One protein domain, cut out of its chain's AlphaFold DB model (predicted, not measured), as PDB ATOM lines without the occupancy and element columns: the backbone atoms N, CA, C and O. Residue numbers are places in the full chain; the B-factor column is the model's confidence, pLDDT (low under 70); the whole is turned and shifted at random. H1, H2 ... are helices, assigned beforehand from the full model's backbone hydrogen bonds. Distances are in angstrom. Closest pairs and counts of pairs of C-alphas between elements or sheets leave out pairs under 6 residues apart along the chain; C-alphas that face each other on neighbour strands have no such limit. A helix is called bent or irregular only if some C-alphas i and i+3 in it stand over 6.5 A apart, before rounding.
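AT A GLANCE: This is residues 575 to 685 of the 685 residues of an uncharacterized protein of Elusimicrobia bacterium RIFCSPLOWO2_01_FULL_59_12 (UniProt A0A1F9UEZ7). Three short helices, H1, H2 and H4, gather at one end of the domain, their centres making a triangle, while H3 lies alone at the far end. Between the two ends the long unnamed stretch of residues 627 to 669 winds through the middle in loops. The printed part has 111 residues with four named helices, H1, H2, H3 and H4 in chain order, and no named strand; the class is all helix, though under half of the residues, 46, are in named elements. The whole is compact, with a radius of gyration of the C-alphas of 14.7 A and spans of 42 by 29 by 18 A.

HOW THE PARTS SIT: H1, residues 578 to 587, and H2, residues 594 to 602, form a helical hairpin, two helices running opposite ways at a shallow tilt of 24 degrees. They touch, and their closest C-alphas, of Ala 578 and Ala 597, are 3.9 A apart. H3, residues 612 to 626, touches no helix and is apart from both. H4, residues 670 to 681, touches H1 with the C-alphas of Met 579 and Val 675 closest at 5.3 A, the same way at a shallow tilt of 30 degrees. H2 and H4 are close but not clearly touching, their closest C-alphas, of Leu 601 and Tyr 672, 6.6 A apart. In H2 every O i to N i+4 pair is within hydrogen-bond range; in H1 4 of 6 are, in H3 9 of 11 and in H4 7 of 8.

IN THESE COORDINATES: H1 begins at C-alpha 578 (185.260, 248.772, 218.363) and is 14.6 A long; it is neither bent nor irregular, but only just: C-alphas 582 and 585 are 6.4 A apart. H2 is 12.8 A long. H3 is 20.5 A long and irregular, with C-alphas 618 and 621 7.1 A apart. H4, 16.2 A long, ends at C-alpha 681 (171.192, 249.569, 212.914).

THE WHOLE: The two C-alphas farthest apart, of Arg 588 and Ala 614, are 43.3 A apart. The printed part has no cut and ends at Leu 685, the chain's last residue. The link from H3 to H4, of 43 residues, is long. Confidence is low at residues 630 to 632, under 70, and the mean pLDDT of the printed part is 91.3.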
ATOM      1  N   ASP A 575     191.534 250.862 224.705       90.31
ATOM      2  CA  ASP A 575     191.862 249.518 224.207       90.31
ATOM      3  C   ASP A 575     191.519 249.310 222.719       90.31
ATOM      4  O   ASP A 575     191.725 248.215 222.199       90.31
ATOM      5  N   TYR A 576     191.022 250.343 222.026       90.06
ATOM      6  CA  TYR A 576     190.604 250.288 220.615       90.06
ATOM      7  C   TYR A 576     189.534 249.215 220.351       90.06
ATOM      8  O   TYR A 576     189.485 248.581 219.295       90.06
ATOM      9  N   ASN A 577     188.674 248.977 221.344       93.12
ATOM     10  CA  ASN A 577     187.630 247.970 221.261       93.12
ATOM     11  C   ASN A 577     186.415 248.549 220.526       93.12
ATOM     12  O   ASN A 577     185.590 249.245 221.116       93.12
ATOM     13  N   ALA A 578     186.311 248.245 219.229       95.19
ATOM     14  CA  ALA A 578     185.260 248.772 218.363       95.19
ATOM     15  C   ALA A 578     183.841 248.500 218.897       95.19
ATOM     16  O   ALA A 578     182.978 249.364 218.790       95.19
ATOM     17  N   MET A 579     183.610 247.347 219.540       95.69
ATOM     18  CA  MET A 579     182.311 247.029 220.140       95.69
ATOM     19  C   MET A 579     181.927 248.047 221.212       95.69
ATOM     20  O   MET A 579     180.818 248.572 221.192       95.69
ATOM     21  N   LEU A 580     182.851 248.353 222.124       95.06
ATOM     22  CA  LEU A 580     182.589 249.289 223.216       95.06
ATOM     23  C   LEU A 580     182.352 250.704 222.694       95.06
ATOM     24  O   LEU A 580     181.435 251.373 223.160       95.06
ATOM     25  N   HIS A 581     183.129 251.128 221.698       95.56
ATOM     26  CA  HIS A 581     182.987 252.448 221.088       95.56
ATOM     27  C   HIS A 581     181.670 252.629 220.319       95.56
ATOM     28  O   HIS A 581     181.158 253.739 220.309       95.56
ATOM     29  N   VAL A 582     181.090 251.572 219.731       96.94
ATOM     30  CA  VAL A 582     179.741 251.645 219.127       96.94
ATOM     31  C   VAL A 582     178.641 251.559 220.186       96.94
ATOM     32  O   VAL A 582     177.616 252.222 220.064       96.94
ATOM     33  N   MET A 583     178.818 250.751 221.235       97.31
ATOM     34  CA  MET A 583     177.811 250.629 222.297       97.31
ATOM     35  C   MET A 583     177.659 251.919 223.105       97.31
ATOM     36  O   MET A 583     176.545 252.272 223.481       97.31
ATOM     37  N   GLN A 584     178.765 252.614 223.364       96.50
ATOM     38  CA  GLN A 584     178.829 253.808 224.199       96.50
ATOM     39  C   GLN A 584     177.821 254.920 223.820       96.50
ATOM     40  O   GLN A 584     177.018 255.292 224.687       96.50
ATOM     41  N   PRO A 585     177.759 255.407 222.567       96.19
ATOM     42  CA  PRO A 585     176.777 256.424 222.187       96.19
ATOM     43  C   PRO A 585     175.340 255.882 222.225       96.19
ATOM     44  O   PRO A 585     174.415 256.606 222.601       96.19
ATOM     45  N   VAL A 586     175.134 254.590 221.937       96.62
ATOM     46  CA  VAL A 586     173.809 253.944 221.989       96.62
ATOM     47  C   VAL A 586     173.256 253.918 223.413       96.62
ATOM     48  O   VAL A 586     172.070 254.186 223.629       96.62
ATOM     49  N   VAL A 587     174.111 253.653 224.404       97.31
ATOM     50  CA  VAL A 587     173.725 253.684 225.824       97.31
ATOM     51  C   VAL A 587     173.749 255.094 226.430       97.31
ATOM     52  O   VAL A 587     173.322 255.263 227.576       97.31
ATOM     53  N   ARG A 588     174.144 256.107 225.643       96.81
ATOM     54  CA  ARG A 588     174.175 257.539 225.990       96.81
ATOM     55  C   ARG A 588     175.068 257.858 227.188       96.81
ATOM     56  O   ARG A 588     174.645 258.543 228.118       96.81
ATOM     57  N   ILE A 589     176.287 257.341 227.177       94.38
ATOM     58  CA  ILE A 589     177.310 257.681 228.172       94.38
ATOM     59  C   ILE A 589     178.487 258.332 227.459       94.38
ATOM     60  O   ILE A 589     178.789 257.928 226.347       94.38
ATOM     61  N   GLY A 590     179.155 259.289 228.103       92.06
ATOM     62  CA  GLY A 590     180.378 259.921 227.604       92.06
ATOM     63  C   GLY A 590     180.273 260.602 226.223       92.06
ATOM     64  O   GLY A 590     179.200 260.697 225.627       92.06
ATOM     65  N   PRO A 591     181.401 261.104 225.702       94.44
ATOM     66  CA  PRO A 591     181.469 261.716 224.380       94.44
ATOM     67  C   PRO A 591     181.513 260.666 223.274       94.44
ATOM     68  O   PRO A 591     182.251 259.691 223.383       94.44
ATOM     69  N   ASP A 592     180.799 260.904 222.176       94.69
ATOM     70  CA  ASP A 592     180.805 260.006 221.017       94.69
ATOM     71  C   ASP A 592     182.231 259.794 220.476       94.69
ATOM     72  O   ASP A 592     182.943 260.756 220.160       94.69
ATOM     73  N   GLN A 593     182.648 258.528 220.410       95.38
ATOM     74  CA  GLN A 593     183.922 258.070 219.853       95.38
ATOM     75  C   GLN A 593     183.725 257.002 218.762       95.38
ATOM     76  O   GLN A 593     184.625 256.200 218.504       95.38
ATOM     77  N   THR A 594     182.581 256.992 218.074       95.69
ATOM     78  CA  THR A 594     182.259 255.996 217.037       95.69
ATOM     79  C   THR A 594     183.281 255.981 215.897       95.69
ATOM     80  O   THR A 594     183.646 254.910 215.412       95.69
ATOM     81  N   GLY A 595     183.865 257.129 215.533       96.88
ATOM     82  CA  GLY A 595     184.942 257.163 214.537       96.88
ATOM     83  C   GLY A 595     186.151 256.290 214.912       96.88
ATOM     84  O   GLY A 595     186.743 255.657 214.038       96.88
ATOM     85  N   LEU A 596     186.474 256.139 216.208       95.81
ATOM     86  CA  LEU A 596     187.503 255.186 216.653       95.81
ATOM     87  C   LEU A 596     187.085 253.735 216.428       95.81
ATOM     88  O   LEU A 596     187.943 252.899 216.133       95.81
ATOM     89  N   ALA A 597     185.796 253.424 216.570       96.31
ATOM     90  CA  ALA A 597     185.281 252.098 216.262       96.31
ATOM     91  C   ALA A 597     185.502 251.771 214.786       96.31
ATOM     92  O   ALA A 597     186.072 250.729 214.470       96.31
ATOM     93  N   PHE A 598     185.125 252.686 213.895       97.50
ATOM     94  CA  PHE A 598     185.246 252.507 212.449       97.50
ATOM     95  C   PHE A 598     186.691 252.453 211.982       97.50
ATOM     96  O   PHE A 598     187.052 251.555 211.220       97.50
ATOM     97  N   TRP A 599     187.552 253.311 212.525       96.38
ATOM     98  CA  TRP A 599     188.990 253.191 212.331       96.38
ATOM     99  C   TRP A 599     189.509 251.822 212.774       96.38
ATOM    100  O   TRP A 599     190.201 251.150 212.012       96.38
ATOM    101  N   SER A 600     189.115 251.351 213.959       95.69
ATOM    102  CA  SER A 600     189.515 250.030 214.456       95.69
ATOM    103  C   SER A 600     189.020 248.903 213.543       95.69
ATOM    104  O   SER A 600     189.771 247.959 213.303       95.69
ATOM    105  N   LEU A 601     187.813 249.020 212.973       96.69
ATOM    106  CA  LEU A 601     187.283 248.094 211.964       96.69
ATOM    107  C   LEU A 601     188.134 248.077 210.682       96.69
ATOM    108  O   LEU A 601     188.371 247.000 210.131       96.69
ATOM    109  N   THR A 602     188.695 249.208 210.235       96.12
ATOM    110  CA  THR A 602     189.598 249.205 209.060       96.12
ATOM    111  C   THR A 602     190.823 248.312 209.263       96.12
ATOM    112  O   THR A 602     191.278 247.677 208.310       96.12
ATOM    113  N   LEU A 603     191.305 248.196 210.507       94.69
ATOM    114  CA  LEU A 603     192.475 247.400 210.876       94.69
ATOM    115  C   LEU A 603     192.187 245.893 210.940       94.69
ATOM    116  O   LEU A 603     193.116 245.096 211.079       94.69
ATOM    117  N   TYR A 604     190.928 245.463 210.834       94.56
ATOM    118  CA  TYR A 604     190.619 244.040 210.765       94.56
ATOM    119  C   TYR A 604     191.172 243.439 209.479       94.56
ATOM    120  O   TYR A 604     190.897 243.902 208.368       94.56
ATOM    121  N   SER A 605     191.938 242.365 209.650       93.25
ATOM    122  CA  SER A 605     192.479 241.607 208.534       93.25
ATOM    123  C   SER A 605     191.399 240.755 207.892       93.25
ATOM    124  O   SER A 605     190.695 240.010 208.578       93.25
ATOM    125  N   GLU A 606     191.336 240.830 206.567       93.69
ATOM    126  CA  GLU A 606     190.484 239.977 205.741       93.69
ATOM    127  C   GLU A 606     190.961 238.521 205.754       93.69
ATOM    128  O   GLU A 606     190.158 237.589 205.742       93.69
ATOM    129  N   ASN A 607     192.276 238.306 205.890       94.62
ATOM    130  CA  ASN A 607     192.823 236.977 206.114       94.62
ATOM    131  C   ASN A 607     192.592 236.534 207.567       94.62
ATOM    132  O   ASN A 607     193.302 236.925 208.504       94.62
ATOM    133  N   ARG A 608     191.591 235.668 207.722       94.81
ATOM    134  CA  ARG A 608     191.175 235.082 208.998       94.81
ATOM    135  C   ARG A 608     191.908 233.792 209.383       94.81
ATOM    136  O   ARG A 608     191.548 233.178 210.386       94.81
ATOM    137  N   ARG A 609     192.916 233.366 208.617       96.31
ATOM    138  CA  ARG A 609     193.777 232.239 208.995       96.31
ATOM    139  C   ARG A 609     194.636 232.632 210.196       96.31
ATOM    140  O   ARG A 609     195.259 233.697 210.176       96.31
ATOM    141  N   GLY A 610     194.695 231.780 211.215       95.19
ATOM    142  CA  GLY A 610     195.652 231.952 212.302       95.19
ATOM    143  C   GLY A 610     197.095 231.901 211.792       95.19
ATOM    144  O   GLY A 610     197.393 231.355 210.728       95.19
ATOM    145  N   LYS A 611     198.012 232.495 212.548       95.25
ATOM    146  CA  LYS A 611     199.437 232.569 212.213       95.25
ATOM    147  C   LYS A 611     200.290 231.536 212.959       95.25
ATOM    148  O   LYS A 611     201.372 231.202 212.485       95.25
ATOM    149  N   GLY A 612     199.807 230.988 214.076       94.88
ATOM    150  CA  GLY A 612     200.474 229.923 214.833       94.88
ATOM    151  C   GLY A 612     201.514 230.426 215.831       94.88
ATOM    152  O   GLY A 612     202.166 231.450 215.624       94.88
ATOM    153  N   GLU A 613     201.731 229.673 216.913       93.44
ATOM    154  CA  GLU A 613     202.662 230.064 217.987       93.44
ATOM    155  C   GLU A 613     204.098 230.311 217.491       93.44
ATOM    156  O   GLU A 613     204.789 231.148 218.062       93.44
ATOM    157  N   ALA A 614     204.555 229.644 216.423       94.44
ATOM    158  CA  ALA A 614     205.881 229.887 215.843       94.44
ATOM    159  C   ALA A 614     206.023 231.316 215.289       94.44
ATOM    160  O   ALA A 614     206.988 232.006 215.624       94.44
ATOM    161  N   TYR A 615     205.034 231.788 214.519       94.81
ATOM    162  CA  TYR A 615     204.982 233.174 214.048       94.81
ATOM    163  C   TYR A 615     204.962 234.142 215.230       94.81
ATOM    164  O   TYR A 615     205.769 235.070 215.298       94.81
ATOM    165  N   TRP A 616     204.072 233.899 216.198       92.75
ATOM    166  CA  TRP A 616     203.927 234.773 217.359       92.75
ATOM    167  C   TRP A 616     205.194 234.832 218.192       92.75
ATOM    168  O   TRP A 616     205.584 235.914 218.613       92.75
ATOM    169  N   ARG A 617     205.892 233.712 218.378       91.75
ATOM    170  CA  ARG A 617     207.188 233.677 219.059       91.75
ATOM    171  C   ARG A 617     208.229 234.544 218.351       91.75
ATOM    172  O   ARG A 617     208.970 235.235 219.046       91.75
ATOM    173  N   ALA A 618     208.251 234.545 217.018       93.12
ATOM    174  CA  ALA A 618     209.188 235.341 216.227       93.12
ATOM    175  C   ALA A 618     208.901 236.853 216.308       93.12
ATOM    176  O   ALA A 618     209.825 237.635 216.512       93.12
ATOM    177  N   VAL A 619     207.633 237.276 216.218       92.88
ATOM    178  CA  VAL A 619     207.270 238.713 216.197       92.88
ATOM    179  C   VAL A 619     207.017 239.320 217.583       92.88
ATOM    180  O   VAL A 619     206.975 240.542 217.738       92.88
ATOM    181  N   ARG A 620     206.818 238.494 218.620       91.75
ATOM    182  CA  ARG A 620     206.486 238.950 219.981       91.75
ATOM    183  C   ARG A 620     207.537 239.903 220.566       91.75
ATOM    184  O   ARG A 620     207.101 240.898 221.139       91.75
ATOM    185  N   PRO A 621     208.863 239.688 220.442       90.75
ATOM    186  CA  PRO A 621     209.855 240.634 220.961       90.75
ATOM    187  C   PRO A 621     209.726 242.032 220.344       90.75
ATOM    188  O   PRO A 621     209.675 243.015 221.080       90.75
ATOM    189  N   GLU A 622     209.589 242.114 219.018       91.25
ATOM    190  CA  GLU A 622     209.416 243.380 218.292       91.25
ATOM    191  C   GLU A 622     208.132 244.098 218.728       91.25
ATOM    192  O   GLU A 622     208.152 245.287 219.051       91.25
ATOM    193  N   ARG A 623     207.010 243.372 218.809       90.94
ATOM    194  CA  ARG A 623     205.719 243.942 219.226       90.94
ATOM    195  C   ARG A 623     205.733 244.384 220.682       90.94
ATOM    196  O   ARG A 623     205.249 245.467 220.994       90.94
ATOM    197  N   LEU A 624     206.311 243.591 221.584       88.00
ATOM    198  CA  LEU A 624     206.465 244.003 222.978       88.00
ATOM    199  C   LEU A 624     207.364 245.239 223.080       88.00
ATOM    200  O   LEU A 624     207.008 246.152 223.814       88.00
ATOM    201  N   ALA A 625     208.454 245.331 222.316       84.94
ATOM    202  CA  ALA A 625     209.277 246.538 222.287       84.94
ATOM    203  C   ALA A 625     208.479 247.758 221.791       84.94
ATOM    204  O   ALA A 625     208.526 248.819 222.413       84.94
ATOM    205  N   ARG A 626     207.679 247.591 220.729       86.50
ATOM    206  CA  ARG A 626     206.827 248.645 220.153       86.50
ATOM    207  C   ARG A 626     205.737 249.131 221.114       86.50
ATOM    208  O   ARG A 626     205.490 250.329 221.181       86.50
ATOM    209  N   TYR A 627     205.106 248.224 221.861       87.25
ATOM    210  CA  TYR A 627     203.971 248.512 222.756       87.25
ATOM    211  C   TYR A 627     204.353 248.450 224.250       87.25
ATOM    212  O   TYR A 627     203.533 248.143 225.122       87.25
ATOM    213  N   GLY A 628     205.633 248.699 224.551       77.06
ATOM    214  CA  GLY A 628     206.161 248.903 225.904       77.06
ATOM    215  C   GLY A 628     206.178 247.680 226.830       77.06
ATOM    216  O   GLY A 628     206.313 247.845 228.038       77.06
ATOM    217  N   GLY A 629     206.015 246.463 226.316       71.25
ATOM    218  CA  GLY A 629     205.903 245.223 227.078       71.25
ATOM    219  C   GLY A 629     207.179 244.794 227.812       71.25
ATOM    220  O   GLY A 629     208.267 244.780 227.249       71.25
ATOM    221  N   ALA A 630     207.025 244.369 229.069       56.56
ATOM    222  CA  ALA A 630     207.991 243.537 229.786       56.56
ATOM    223  C   ALA A 630     207.295 242.874 230.984       56.56
ATOM    224  O   ALA A 630     206.660 243.569 231.777       56.56
ATOM    225  N   VAL A 631     207.507 241.555 231.118       53.50
ATOM    226  CA  VAL A 631     206.944 240.586 232.083       53.50
ATOM    227  C   VAL A 631     205.609 239.954 231.627       53.50
ATOM    228  O   VAL A 631     204.585 240.615 231.534       53.50
ATOM    229  N   SER A 632     205.621 238.633 231.377       64.50
ATOM    230  CA  SER A 632     204.468 237.744 231.072       64.50
ATOM    231  C   SER A 632     203.884 237.689 229.643       64.50
ATOM    232  O   SER A 632     202.823 237.100 229.452       64.50
ATOM    233  N   GLY A 633     204.560 238.233 228.624       72.81
ATOM    234  CA  GLY A 633     204.096 238.129 227.226       72.81
ATOM    235  C   GLY A 633     202.906 239.035 226.882       72.81
ATOM    236  O   GLY A 633     202.191 238.778 225.914       72.81
ATOM    237  N   LYS A 634     202.690 240.089 227.676       84.12
ATOM    238  CA  LYS A 634     201.651 241.099 227.464       84.12
ATOM    239  C   LYS A 634     202.289 242.471 227.230       84.12
ATOM    240  O   LYS A 634     203.290 242.808 227.867       84.12
ATOM    241  N   ALA A 635     201.727 243.233 226.300       86.81
ATOM    242  CA  ALA A 635     202.099 244.616 226.043       86.81
ATOM    243  C   ALA A 635     201.604 245.532 227.169       86.81
ATOM    244  O   ALA A 635     200.662 245.204 227.892       86.81
ATOM    245  N   ARG A 636     202.249 246.688 227.338       82.00
ATOM    246  CA  ARG A 636     201.762 247.708 228.277       82.00
ATOM    247  C   ARG A 636     200.717 248.597 227.625       82.00
ATOM    248  O   ARG A 636     199.713 248.954 228.243       82.00
ATOM    249  N   ASP A 637     200.955 248.927 226.366       85.56
ATOM    250  CA  ASP A 637     200.034 249.682 225.538       85.56
ATOM    251  C   ASP A 637     199.106 248.735 224.761       85.56
ATOM    252  O   ASP A 637     199.520 247.623 224.415       85.56
ATOM    253  N   PRO A 638     197.843 249.131 224.529       89.94
ATOM    254  CA  PRO A 638     196.937 248.395 223.658       89.94
ATOM    255  C   PRO A 638     197.539 248.180 222.274       89.94
ATOM    256  O   PRO A 638     198.131 249.084 221.682       89.94
ATOM    257  N   ILE A 639     197.385 246.963 221.776       91.12
ATOM    258  CA  ILE A 639     197.898 246.517 220.492       91.12
ATOM    259  C   ILE A 639     196.775 246.706 219.469       91.12
ATOM    260  O   ILE A 639     195.671 246.205 219.686       91.12
ATOM    261  N   PRO A 640     197.027 247.421 218.363       91.69
ATOM    262  CA  PRO A 640     196.062 247.561 217.280       91.69
ATOM    263  C   PRO A 640     195.588 246.204 216.739       91.69
ATOM    264  O   PRO A 640     196.356 245.243 216.694       91.69
ATOM    265  N   VAL A 641     194.334 246.124 216.284       91.94
ATOM    266  CA  VAL A 641     193.695 244.853 215.884       91.94
ATOM    267  C   VAL A 641     194.441 244.112 214.766       91.94
ATOM    268  O   VAL A 641     194.529 242.883 214.793       91.94
ATOM    269  N   ASN A 642     195.039 244.823 213.807       92.31
ATOM    270  CA  ASN A 642     195.858 244.211 212.753       92.31
ATOM    271  C   ASN A 642     197.079 243.453 213.314       92.31
ATOM    272  O   ASN A 642     197.528 242.470 212.711       92.31
ATOM    273  N   ASP A 643     197.561 243.873 214.485       92.75
ATOM    274  CA  ASP A 643     198.684 243.302 215.225       92.75
ATOM    275  C   ASP A 643     198.272 242.392 216.396       92.75
ATOM    276  O   ASP A 643     199.128 241.901 217.141       92.75
ATOM    277  N   LEU A 644     196.985 242.086 216.533       91.44
ATOM    278  CA  LEU A 644     196.505 241.050 217.440       91.44
ATOM    279  C   LEU A 644     196.421 239.688 216.744       91.44
ATOM    280  O   LEU A 644     196.363 239.579 215.511       91.44
ATOM    281  N   GLN A 645     196.442 238.637 217.560       91.44
ATOM    282  CA  GLN A 645     196.119 237.285 217.124       91.44
ATOM    283  C   GLN A 645     194.706 237.196 216.563       91.44
ATOM    284  O   GLN A 645     193.822 237.970 216.937       91.44
ATOM    285  N   ARG A 646     194.507 236.264 215.630       92.56
ATOM    286  CA  ARG A 646     193.176 235.970 215.109       92.56
ATOM    287  C   ARG A 646     192.365 235.262 216.187       92.56
ATOM    288  O   ARG A 646     192.880 234.429 216.926       92.56
ATOM    289  N   ASP A 647     191.103 235.644 216.281       89.25
ATOM    290  CA  ASP A 647     190.138 235.075 217.209       89.25
ATOM    291  C   ASP A 647     188.733 235.275 216.624       89.25
ATOM    292  O   ASP A 647     188.544 236.112 215.738       89.25
ATOM    293  N   SER A 648     187.756 234.518 217.109       84.62
ATOM    294  CA  SER A 648     186.338 234.719 216.790       84.62
ATOM    295  C   SER A 648     185.807 236.000 217.441       84.62
ATOM    296  O   SER A 648     184.930 236.665 216.889       84.62
ATOM    297  N   PHE A 649     186.360 236.359 218.609       83.94
ATOM    298  CA  PHE A 649     186.034 237.586 219.329       83.94
ATOM    299  C   PHE A 649     187.273 238.297 219.863       83.94
ATOM    300  O   PHE A 649     187.632 238.172 221.040       83.94
ATOM    301  N   ILE A 650     187.898 239.127 219.030       84.31
ATOM    302  CA  ILE A 650     189.037 239.940 219.475       84.31
ATOM    303  C   ILE A 650     188.642 240.841 220.656       84.31
ATOM    304  O   ILE A 650     189.417 240.985 221.601       84.31
ATOM    305  N   TRP A 651     187.404 241.346 220.677       84.56
ATOM    306  CA  TRP A 651     186.887 242.172 221.771       84.56
ATOM    307  C   TRP A 651     186.719 241.432 223.108       84.56
ATOM    308  O   TRP A 651     186.573 242.105 224.118       84.56
ATOM    309  N   GLN A 652     186.739 240.093 223.162       84.25
ATOM    310  CA  GLN A 652     186.736 239.349 224.436       84.25
ATOM    311  C   GLN A 652     188.130 239.214 225.046       84.25
ATOM    312  O   GLN A 652     188.275 238.891 226.234       84.25
ATOM    313  N   ARG A 653     189.172 239.401 224.237       84.81
ATOM    314  CA  ARG A 653     190.559 239.266 224.666       84.81
ATOM    315  C   ARG A 653     191.067 240.600 225.186       84.81
ATOM    316  O   ARG A 653     190.623 241.669 224.789       84.81
ATOM    317  N   SER A 654     192.053 240.536 226.075       87.31
ATOM    318  CA  SER A 654     192.790 241.739 226.444       87.31
ATOM    319  C   SER A 654     193.503 242.283 225.206       87.31
ATOM    320  O   SER A 654     194.309 241.564 224.610       87.31
ATOM    321  N   ALA A 655     193.294 243.563 224.888       90.75
ATOM    322  CA  ALA A 655     193.989 244.274 223.807       90.75
ATOM    323  C   ALA A 655     195.518 244.330 223.995       90.75
ATOM    324  O   ALA A 655     196.244 244.817 223.141       90.75
ATOM    325  N   ARG A 656     196.033 243.847 225.129       90.19
ATOM    326  CA  ARG A 656     197.462 243.792 225.464       90.19
ATOM    327  C   ARG A 656     198.059 242.393 225.321       90.19
ATOM    328  O   ARG A 656     199.257 242.209 225.520       90.19
ATOM    329  N   SER A 657     197.247 241.373 225.063       87.19
ATOM    330  CA  SER A 657     197.694 239.981 225.060       87.19
ATOM    331  C   SER A 657     198.245 239.579 223.693       87.19
ATOM    332  O   SER A 657     197.483 239.565 222.739       87.19
ATOM    333  N   LEU A 658     199.513 239.147 223.632       85.81
ATOM    334  CA  LEU A 658     200.145 238.510 222.460       85.81
ATOM    335  C   LEU A 658     200.222 236.987 222.633       85.81
ATOM    336  O   LEU A 658     201.298 236.374 222.570       85.81
ATOM    337  N   ARG A 659     199.073 236.379 222.927       82.81
ATOM    338  CA  ARG A 659     198.952 234.918 222.931       82.81
ATOM    339  C   ARG A 659     198.877 234.454 221.482       82.81
ATOM    340  O   ARG A 659     198.234 235.126 220.687       82.81
ATOM    341  N   GLY A 660     199.548 233.355 221.143       83.81
ATOM    342  CA  GLY A 660     199.441 232.822 219.794       83.81
ATOM    343  C   GLY A 660     198.025 232.351 219.467       83.81
ATOM    344  O   GLY A 660     197.271 231.971 220.362       83.81
ATOM    345  N   ASP A 661     197.687 232.400 218.184       91.62
ATOM    346  CA  ASP A 661     196.544 231.705 217.588       91.62
ATOM    347  C   ASP A 661     196.999 230.375 216.959       91.62
ATOM    348  O   ASP A 661     198.179 230.010 217.009       91.62
ATOM    349  N   ASP A 662     196.056 229.631 216.385       93.88
ATOM    350  CA  ASP A 662     196.322 228.351 215.737       93.88
ATOM    351  C   ASP A 662     196.456 228.516 214.213       93.88
ATOM    352  O   ASP A 662     195.493 228.853 213.523       93.88
ATOM    353  N   ALA A 663     197.651 228.247 213.669       95.50
ATOM    354  CA  ALA A 663     197.934 228.325 212.228       95.50
ATOM    355  C   ALA A 663     197.107 227.355 211.375       95.50
ATOM    356  O   ALA A 663     197.014 227.528 210.151       95.50
ATOM    357  N   SER A 664     196.557 226.319 212.010       95.56
ATOM    358  CA  SER A 664     195.720 225.317 211.369       95.56
ATOM    359  C   SER A 664     194.248 225.719 211.303       95.56
ATOM    360  O   SER A 664     193.473 224.962 210.730       95.56
ATOM    361  N   LYS A 665     193.857 226.889 211.836       94.94
ATOM    362  CA  LYS A 665     192.456 227.321 211.922       94.94
ATOM    363  C   LYS A 665     192.151 228.590 211.128       94.94
ATOM    364  O   LYS A 665     192.991 229.473 210.944       94.94
ATOM    365  N   PHE A 666     190.896 228.686 210.714       95.50
ATOM    366  CA  PHE A 666     190.226 229.892 210.257       95.50
ATOM    367  C   PHE A 666     189.216 230.338 211.312       95.50
ATOM    368  O   PHE A 666     188.376 229.544 211.741       95.50
ATOM    369  N   TYR A 667     189.281 231.615 211.681       95.81
ATOM    370  CA  TYR A 667     188.406 232.207 212.690       95.81
ATOM    371  C   TYR A 667     187.263 232.999 212.037       95.81
ATOM    372  O   TYR A 667     187.536 233.833 211.164       95.81
ATOM    373  N   PRO A 668     185.998 232.823 212.453       96.50
ATOM    374  CA  PRO A 668     184.896 233.607 211.911       96.50
ATOM    375  C   PRO A 668     185.134 235.117 212.129       96.50
ATOM    376  O   PRO A 668     185.613 235.518 213.194       96.50
ATOM    377  N   PRO A 669     184.818 235.988 211.153       96.81
ATOM    378  CA  PRO A 669     184.932 237.448 211.273       96.81
ATOM    379  C   PRO A 669     183.770 238.062 212.080       96.81
ATOM    380  O   PRO A 669     183.238 239.122 211.745       96.81
ATOM    381  N   LEU A 670     183.320 237.363 213.121       95.62
ATOM    382  CA  LEU A 670     182.094 237.686 213.839       95.62
ATOM    383  C   LEU A 670     182.215 238.983 214.644       95.62
ATOM    384  O   LEU A 670     181.270 239.763 214.704       95.62
ATOM    385  N   ASP A 671     183.380 239.233 215.229       93.25
ATOM    386  CA  ASP A 671     183.708 240.493 215.893       93.25
ATOM    387  C   ASP A 671     183.577 241.717 214.983       93.25
ATOM    388  O   ASP A 671     183.115 242.759 215.443       93.25
ATOM    389  N   TYR A 672     183.919 241.590 213.703       97.50
ATOM    390  CA  TYR A 672     183.695 242.647 212.724       97.50
ATOM    391  C   TYR A 672     182.204 242.816 212.409       97.50
ATOM    392  O   TYR A 672     181.660 243.911 212.556       97.50
ATOM    393  N   LEU A 673     181.540 241.732 211.988       98.12
ATOM    394  CA  LEU A 673     180.148 241.765 211.517       98.12
ATOM    395  C   LEU A 673     179.185 242.239 212.604       98.12
ATOM    396  O   LEU A 673     178.306 243.058 212.341       98.12
ATOM    397  N   PHE A 674     179.381 241.763 213.833       97.38
ATOM    398  CA  PHE A 674     178.595 242.176 214.986       97.38
ATOM    399  C   PHE A 674     178.636 243.693 215.182       97.38
ATOM    400  O   PHE A 674     177.594 244.337 215.257       97.38
ATOM    401  N   VAL A 675     179.840 244.271 215.217       96.94
ATOM    402  CA  VAL A 675     180.030 245.699 215.491       96.94
ATOM    403  C   VAL A 675     179.560 246.563 214.324       96.94
ATOM    404  O   VAL A 675     178.878 247.563 214.548       96.94
ATOM    405  N   TYR A 676     179.885 246.172 213.089       98.19
ATOM    406  CA  TYR A 676     179.501 246.914 211.889       98.19
ATOM    407  C   TYR A 676     177.975 247.015 211.750       98.19
ATOM    408  O   TYR A 676     177.429 248.115 211.635       98.19
ATOM    409  N   TRP A 677     177.266 245.882 211.829       98.38
ATOM    410  CA  TRP A 677     175.811 245.883 211.684       98.38
ATOM    411  C   TRP A 677     175.105 246.539 212.870       98.38
ATOM    412  O   TRP A 677     174.112 247.232 212.657       98.38
ATOM    413  N   MET A 678     175.642 246.417 214.091       98.00
ATOM    414  CA  MET A 678     175.149 247.177 215.245       98.00
ATOM    415  C   MET A 678     175.219 248.682 214.982       98.00
ATOM    416  O   MET A 678     174.214 249.377 215.126       98.00
ATOM    417  N   ALA A 679     176.374 249.190 214.542       97.56
ATOM    418  CA  ALA A 679     176.546 250.613 214.257       97.56
ATOM    419  C   ALA A 679     175.545 251.107 213.205       97.56
ATOM    420  O   ALA A 679     174.866 252.111 213.417       97.56
ATOM    421  N   ARG A 680     175.381 250.352 212.114       97.56
ATOM    422  CA  ARG A 680     174.398 250.634 211.060       97.56
ATOM    423  C   ARG A 680     172.956 250.646 211.574       97.56
ATOM    424  O   ARG A 680     172.194 251.530 211.193       97.56
ATOM    425  N   ALA A 681     172.563 249.681 212.406       97.62
ATOM    426  CA  ALA A 681     171.192 249.569 212.914       97.62
ATOM    427  C   ALA A 681     170.824 250.689 213.897       97.62
ATOM    428  O   ALA A 681     169.661 251.091 213.964       97.62
ATOM    429  N   TYR A 682     171.809 251.210 214.629       96.88
ATOM    430  CA  TYR A 682     171.647 252.329 215.556       96.88
ATOM    431  C   TYR A 682     172.022 253.695 214.947       96.88
ATOM    432  O   TYR A 682     172.151 254.665 215.693       96.88
ATOM    433  N   ASN A 683     172.160 253.791 213.616       95.06
ATOM    434  CA  ASN A 683     172.496 255.022 212.877       95.06
ATOM    435  C   ASN A 683     173.772 255.720 213.386       95.06
ATOM    436  O   ASN A 683     173.792 256.936 213.561       95.06
ATOM    437  N   GLN A 684     174.809 254.936 213.684       89.50
ATOM    438  CA  GLN A 684     176.114 255.434 214.126       89.50
ATOM    439  C   GLN A 684     177.135 255.524 212.976       89.50
ATOM    440  O   GLN A 684     178.128 256.230 213.110       89.50
ATOM    441  N   LEU A 685     176.903 254.800 211.872       83.06
ATOM    442  CA  LEU A 685     177.639 254.880 210.600       83.06
ATOM    443  C   LEU A 685     176.724 255.512 209.554       83.06
ATOM    444  O   LEU A 685     177.222 256.363 208.789       83.06
TER     445      LEU A 685